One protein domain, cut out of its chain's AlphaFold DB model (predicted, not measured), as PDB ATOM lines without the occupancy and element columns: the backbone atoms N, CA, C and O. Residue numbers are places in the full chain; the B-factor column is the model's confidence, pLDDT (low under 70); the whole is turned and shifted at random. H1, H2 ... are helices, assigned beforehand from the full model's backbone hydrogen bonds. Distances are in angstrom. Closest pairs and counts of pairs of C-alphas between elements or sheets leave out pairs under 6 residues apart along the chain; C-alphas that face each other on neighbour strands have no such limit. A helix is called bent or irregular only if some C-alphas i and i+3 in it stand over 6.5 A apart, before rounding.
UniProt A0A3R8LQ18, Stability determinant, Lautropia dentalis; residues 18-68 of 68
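What this domain is: This is residues 18 to 68 of the 68 residues of the protein "Stability determinant" of Lautropia dentalis (UniProt A0A3R8LQ18). Two straight helices, H1 and then H2, form a wide, open V, with the link of residues 36 to 43 at its point and no packing between the two arms. The 51 printed residues, 18 to 68, have two named helices, H1 and H2, and no named strand; the class is all helix. The whole is extended, with a radius of gyration of the C-alphas of 17.6 A, and flat, spanning 46 by 31 by 15 A.

How they stand to each other: H1, residues 18 to 35, and H2, residues 44 to 66, are apart, joined by a short link of 8 residues. Residues 18 to 68 stand free. In both helices every O i to N i+4 pair is within hydrogen-bond range.

Where its parts are: H1 begins at C-alpha 18 at (-23.635, -17.429, 5.055) and measures 25.6 A from first to last C-alpha. H2 measures 33.1 A and ends at C-alpha 66 at (-39.928, -53.013, -12.658). Neither is bent.

The domain as a whole: The two C-alphas farthest apart, those of Glu 18 and Ser 67, are 46.6 A from each other. The printed part has no cut and ends at the chain's last residue, Ser 68. Its mean pLDDT is 95.4, and residue 68 is under 70.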
ATOM      1  N   GLU A  18     -22.389 -17.060   4.375       94.06
ATOM      2  CA  GLU A  18     -23.635 -17.429   5.055       94.06
ATOM      3  C   GLU A  18     -23.934 -18.917   4.868       94.06
ATOM      4  O   GLU A  18     -24.176 -19.614   5.850       94.06
ATOM      5  N   GLU A  19     -23.799 -19.425   3.640       95.25
ATOM      6  CA  GLU A  19     -23.944 -20.852   3.335       95.25
ATOM      7  C   GLU A  19     -22.937 -21.708   4.123       95.25
ATOM      8  O   GLU A  19     -23.307 -22.706   4.748       95.25
ATOM      9  N   GLU A  20     -21.665 -21.293   4.162       96.19
ATOM     10  CA  GLU A  20     -20.638 -21.971   4.959       96.19
ATOM     11  C   GLU A  20     -21.002 -21.988   6.454       96.19
ATOM     12  O   GLU A  20     -20.847 -23.015   7.128       96.19
ATOM     13  N   ALA A  21     -21.502 -20.868   6.991       96.56
ATOM     14  CA  ALA A  21     -21.889 -20.760   8.393       96.56
ATOM     15  C   ALA A  21     -23.090 -21.659   8.728       96.56
ATOM     16  O   ALA A  21     -23.070 -22.339   9.761       96.56
ATOM     17  N   GLU A  22     -24.096 -21.718   7.854       97.06
ATOM     18  CA  GLU A  22     -25.257 -22.601   7.996       97.06
ATOM     19  C   GLU A  22     -24.847 -24.076   7.964       97.06
ATOM     20  O   GLU A  22     -25.196 -24.844   8.871       97.06
ATOM     21  N   HIS A  23     -24.035 -24.473   6.979       96.94
ATOM     22  CA  HIS A  23     -23.538 -25.841   6.883       96.94
ATOM     23  C   HIS A  23     -22.676 -26.207   8.099       96.94
ATOM     24  O   HIS A  23     -22.815 -27.292   8.667       96.94
ATOM     25  N   THR A  24     -21.817 -25.294   8.553       98.25
ATOM     26  CA  THR A  24     -20.981 -25.501   9.741       98.25
ATOM     27  C   THR A  24     -21.823 -25.656  11.009       98.25
ATOM     28  O   THR A  24     -21.526 -26.522  11.837       98.25
ATOM     29  N   ALA A  25     -22.883 -24.861  11.175       98.50
ATOM     30  CA  ALA A  25     -23.797 -24.980  12.309       98.50
ATOM     31  C   ALA A  25     -24.501 -26.346  12.317       98.50
ATOM     32  O   ALA A  25     -24.513 -27.032  13.346       98.50
ATOM     33  N   TRP A  26     -25.005 -26.785  11.161       98.31
ATOM     34  CA  TRP A  26     -25.582 -28.118  11.000       98.31
ATOM     35  C   TRP A  26     -24.566 -29.230  11.293       98.31
ATOM     36  O   TRP A  26     -24.870 -30.165  12.038       98.31
ATOM     37  N   LEU A  27     -23.345 -29.125  10.759       98.56
ATOM     38  CA  LEU A  27     -22.304 -30.134  10.936       98.56
ATOM     39  C   LEU A  27     -21.908 -30.274  12.409       98.56
ATOM     40  O   LEU A  27     -21.776 -31.396  12.896       98.56
ATOM     41  N   ARG A  28     -21.781 -29.159  13.141       98.75
ATOM     42  CA  ARG A  28     -21.510 -29.176  14.588       98.75
ATOM     43  C   ARG A  28     -22.633 -29.856  15.366       98.75
ATOM     44  O   ARG A  28     -22.344 -30.701  16.207       98.75
ATOM     45  N   ALA A  29     -23.893 -29.542  15.062       98.69
ATOM     46  CA  ALA A  29     -25.035 -30.181  15.716       98.69
ATOM     47  C   ALA A  29     -25.080 -31.693  15.432       98.69
ATOM     48  O   ALA A  29     -25.267 -32.496  16.345       98.69
ATOM     49  N   LYS A  30     -24.841 -32.093  14.178       98.50
ATOM     50  CA  LYS A  30     -24.774 -33.501  13.774       98.50
ATOM     51  C   LYS A  30     -23.618 -34.240  14.452       98.50
ATOM     52  O   LYS A  30     -23.794 -35.380  14.873       98.50
ATOM     53  N   LEU A  31     -22.454 -33.601  14.558       98.62
ATOM     54  CA  LEU A  31     -21.291 -34.168  15.231       98.62
ATOM     55  C   LEU A  31     -21.563 -34.361  16.723       98.62
ATOM     56  O   LEU A  31     -21.303 -35.443  17.234       98.62
ATOM     57  N   GLN A  32     -22.139 -33.361  17.395       98.62
ATOM     58  CA  GLN A  32     -22.478 -33.465  18.812       98.62
ATOM     59  C   GLN A  32     -23.462 -34.613  19.061       98.62
ATOM     60  O   GLN A  32     -23.194 -35.471  19.890       98.62
ATOM     61  N   ALA A  33     -24.521 -34.721  18.251       98.44
ATOM     62  CA  ALA A  33     -25.457 -35.843  18.336       98.44
ATOM     63  C   ALA A  33     -24.787 -37.212  18.101       98.44
ATOM     64  O   ALA A  33     -25.216 -38.208  18.675       98.44
ATOM     65  N   SER A  34     -23.744 -37.279  17.264       97.38
ATOM     66  CA  SER A  34     -22.975 -38.508  17.041       97.38
ATOM     67  C   SER A  34     -22.013 -38.834  18.184       97.38
ATOM     68  O   SER A  34     -21.742 -40.010  18.400       97.38
ATOM     69  N   ILE A  35     -21.465 -37.825  18.864       97.88
ATOM     70  CA  ILE A  35     -20.599 -37.993  20.041       97.88
ATOM     71  C   ILE A  35     -21.434 -38.429  21.247       97.88
ATOM     72  O   ILE A  35     -21.007 -39.290  22.011       97.88
ATOM     73  N   ASP A  36     -22.630 -37.860  21.389       98.38
ATOM     74  CA  ASP A  36     -23.558 -38.157  22.481       98.38
ATOM     75  C   ASP A  36     -24.257 -39.519  22.320       98.38
ATOM     76  O   ASP A  36     -24.960 -39.965  23.227       98.38
ATOM     77  N   ASP A  37     -24.082 -40.196  21.180       98.12
ATOM     78  CA  ASP A  37     -24.628 -41.529  20.947       98.12
ATOM     79  C   ASP A  37     -23.881 -42.572  21.802       98.12
ATOM     80  O   ASP A  37     -22.699 -42.833  21.565       98.12
ATOM     81  N   PRO A  38     -24.545 -43.222  22.777       97.81
ATOM     82  CA  PRO A  38     -23.882 -44.154  23.687       97.81
ATOM     83  C   PRO A  38     -23.569 -45.508  23.034       97.81
ATOM     84  O   PRO A  38     -22.978 -46.381  23.675       97.81
ATOM     85  N   ARG A  39     -24.021 -45.745  21.796       97.44
ATOM     86  CA  ARG A  39     -23.791 -47.015  21.107       97.44
ATOM     87  C   ARG A  39     -22.301 -47.166  20.789       97.44
ATOM     88  O   ARG A  39     -21.681 -46.230  20.291       97.44
ATOM     89  N   PRO A  40     -21.717 -48.357  21.005       96.50
ATOM     90  CA  PRO A  40     -20.330 -48.587  20.644       96.50
ATOM     91  C   PRO A  40     -20.147 -48.474  19.128       96.50
ATOM     92  O   PRO A  40     -21.029 -48.848  18.345       96.50
ATOM     93  N   SER A  41     -18.971 -48.005  18.713       96.62
ATOM     94  CA  SER A  41     -18.573 -48.053  17.310       96.62
ATOM     95  C   SER A  41     -18.576 -49.495  16.801       96.62
ATOM     96  O   SER A  41     -18.233 -50.433  17.521       96.62
ATOM     97  N   ILE A  42     -18.964 -49.670  15.540       97.25
ATOM     98  CA  ILE A  42     -18.895 -50.958  14.848       97.25
ATOM     99  C   ILE A  42     -17.586 -51.067  14.066       97.25
ATOM    100  O   ILE A  42     -17.018 -50.050  13.667       97.25
ATOM    101  N   THR A  43     -17.110 -52.293  13.848       98.50
ATOM    102  CA  THR A  43     -15.909 -52.520  13.034       98.50
ATOM    103  C   THR A  43     -16.186 -52.213  11.567       98.50
ATOM    104  O   THR A  43     -17.339 -52.167  11.129       98.50
ATOM    105  N   HIS A  44     -15.120 -52.027  10.793       97.88
ATOM    106  CA  HIS A  44     -15.228 -51.807   9.357       97.88
ATOM    107  C   HIS A  44     -15.953 -52.968   8.652       97.88
ATOM    108  O   HIS A  44     -16.886 -52.728   7.889       97.88
ATOM    109  N   GLU A  45     -15.624 -54.216   8.991       98.62
ATOM    110  CA  GLU A  45     -16.242 -55.419   8.416       98.62
ATOM    111  C   GLU A  45     -17.751 -55.473   8.695       98.62
ATOM    112  O   GLU A  45     -18.549 -55.878   7.847       98.62
ATOM    113  N   GLU A  46     -18.178 -55.027   9.879       98.50
ATOM    114  CA  GLU A  46     -19.598 -54.967  10.225       98.50
ATOM    115  C   GLU A  46     -20.330 -53.852   9.458       98.50
ATOM    116  O   GLU A  46     -21.498 -54.029   9.091       98.50
ATOM    117  N   VAL A  47     -19.665 -52.726   9.163       98.31
ATOM    118  CA  VAL A  47     -20.201 -51.695   8.253       98.31
ATOM    119  C   VAL A  47     -20.410 -52.287   6.862       98.31
ATOM    120  O   VAL A  47     -21.516 -52.185   6.324       98.31
ATOM    121  N   GLU A  48     -19.389 -52.936   6.298       98.62
ATOM    122  CA  GLU A  48     -19.453 -53.548   4.966       98.62
ATOM    123  C   GLU A  48     -20.582 -54.574   4.877       98.62
ATOM    124  O   GLU A  48     -21.436 -54.490   3.989       98.62
ATOM    125  N   ARG A  49     -20.669 -55.486   5.852       98.69
ATOM    126  CA  ARG A  49     -21.727 -56.501   5.908       98.69
ATOM    127  C   ARG A  49     -23.119 -55.867   5.904       98.69
ATOM    128  O   ARG A  49     -23.998 -56.303   5.157       98.69
ATOM    129  N   ARG A  50     -23.344 -54.830   6.723       98.38
ATOM    130  CA  ARG A  50     -24.635 -54.120   6.784       98.38
ATOM    131  C   ARG A  50     -24.960 -53.414   5.471       98.38
ATOM    132  O   ARG A  50     -26.117 -53.441   5.048       98.38
ATOM    133  N   MET A  51     -23.967 -52.801   4.829       98.38
ATOM    134  CA  MET A  51     -24.157 -52.091   3.565       98.38
ATOM    135  C   MET A  51     -24.461 -53.045   2.411       98.38
ATOM    136  O   MET A  51     -25.424 -52.798   1.686       98.38
ATOM    137  N   THR A  52     -23.749 -54.169   2.297       98.50
ATOM    138  CA  THR A  52     -24.037 -55.211   1.297       98.50
ATOM    139  C   THR A  52     -25.471 -55.721   1.425       98.50
ATOM    140  O   THR A  52     -26.204 -55.762   0.438       98.50
ATOM    141  N   LEU A  53     -25.923 -56.027   2.648       98.56
ATOM    142  CA  LEU A  53     -27.302 -56.471   2.891       98.56
ATOM    143  C   LEU A  53     -28.339 -55.398   2.531       98.56
ATOM    144  O   LEU A  53     -29.401 -55.708   1.989       98.56
ATOM    145  N   ARG A  54     -28.048 -54.128   2.836       98.25
ATOM    146  CA  ARG A  54     -28.942 -53.014   2.510       98.25
ATOM    147  C   ARG A  54     -29.060 -52.813   1.000       98.25
ATOM    148  O   ARG A  54     -30.171 -52.614   0.519       98.25
ATOM    149  N   LEU A  55     -27.946 -52.865   0.274       98.19
ATOM    150  CA  LEU A  55     -27.923 -52.697  -1.178       98.19
ATOM    151  C   LEU A  55     -28.634 -53.848  -1.893       98.19
ATOM    152  O   LEU A  55     -29.464 -53.583  -2.754       98.19
ATOM    153  N   ALA A  56     -28.401 -55.100  -1.481       98.19
ATOM    154  CA  ALA A  56     -29.108 -56.259  -2.033       98.19
ATOM    155  C   ALA A  56     -30.635 -56.089  -1.940       98.19
ATOM    156  O   ALA A  56     -31.338 -56.205  -2.941       98.19
ATOM    157  N   ARG A  57     -31.133 -55.677  -0.765       97.88
ATOM    158  CA  ARG A  57     -32.561 -55.393  -0.561       97.88
ATOM    159  C   ARG A  57     -33.077 -54.287  -1.482       97.88
ATOM    160  O   ARG A  57     -34.191 -54.384  -1.983       97.88
ATOM    161  N   LEU A  58     -32.302 -53.220  -1.676       97.62
ATOM    162  CA  LEU A  58     -32.699 -52.122  -2.562       97.62
ATOM    163  C   LEU A  58     -32.795 -52.585  -4.023       97.62
ATOM    164  O   LEU A  58     -33.740 -52.202  -4.708       97.62
ATOM    165  N   TYR A  59     -31.877 -53.439  -4.481       96.69
ATOM    166  CA  TYR A  59     -31.929 -53.999  -5.832       96.69
ATOM    167  C   TYR A  59     -33.115 -54.940  -6.035       96.69
ATOM    168  O   TYR A  59     -33.815 -54.820  -7.036       96.69
ATOM    169  N   GLU A  60     -33.402 -55.818  -5.070       96.44
ATOM    170  CA  GLU A  60     -34.587 -56.685  -5.111       96.44
ATOM    171  C   GLU A  60     -35.882 -55.863  -5.188       96.44
ATOM    172  O   GLU A  60     -36.764 -56.153  -5.995       96.44
ATOM    173  N   GLN A  61     -35.982 -54.796  -4.388       94.88
ATOM    174  CA  GLN A  61     -37.129 -53.884  -4.414       94.88
ATOM    175  C   GLN A  61     -37.281 -53.172  -5.758       94.88
ATOM    176  O   GLN A  61     -38.407 -52.959  -6.206       94.88
ATOM    177  N   HIS A  62     -36.171 -52.783  -6.390       94.25
ATOM    178  CA  HIS A  62     -36.199 -52.149  -7.704       94.25
ATOM    179  C   HIS A  62     -36.666 -53.132  -8.782       94.25
ATOM    180  O   HIS A  62     -37.618 -52.834  -9.497       94.25
ATOM    181  N   ALA A  63     -36.093 -54.336  -8.818       92.88
ATOM    182  CA  ALA A  63     -36.464 -55.373  -9.780       92.88
ATOM    183  C   ALA A  63     -37.937 -55.804  -9.641       92.88
ATOM    184  O   ALA A  63     -38.627 -56.014 -10.638       92.88
ATOM    185  N   ALA A  64     -38.445 -55.888  -8.407       88.25
ATOM    186  CA  ALA A  64     -39.851 -56.189  -8.144       88.25
ATOM    187  C   ALA A  64     -40.796 -55.067  -8.608       88.25
ATOM    188  O   ALA A  64     -41.891 -55.359  -9.080       88.25
ATOM    189  N   LYS A  65     -40.378 -53.796  -8.502       83.50
ATOM    190  CA  LYS A  65     -41.138 -52.650  -9.028       83.50
ATOM    191  C   LYS A  65     -41.130 -52.585 -10.552       83.50
ATOM    192  O   LYS A  65     -42.122 -52.170 -11.122       83.50
ATOM    193  N   GLU A  66     -40.031 -52.972 -11.192       77.50
ATOM    194  CA  GLU A  66     -39.928 -53.013 -12.658       77.50
ATOM    195  C   GLU A  66     -40.689 -54.198 -13.275       77.50
ATOM    196  O   GLU A  66     -41.021 -54.164 -14.456       77.50
ATOM    197  N   SER A  67     -40.972 -55.237 -12.484       70.31
ATOM    198  CA  SER A  67     -41.705 -56.439 -12.914       70.31
ATOM    199  C   SER A  67     -43.213 -56.394 -12.614       70.31
ATOM    200  O   SER A  67     -43.908 -57.371 -12.898       70.31
ATOM    201  N   SER A  68     -43.709 -55.308 -12.010       60.34
ATOM    202  CA  SER A  68     -45.119 -55.088 -11.647       60.34
ATOM    203  C   SER A  68     -45.749 -53.987 -12.486       60.34
ATOM    204  O   SER A  68     -46.996 -54.036 -12.580       60.34
TER     205      SER A  68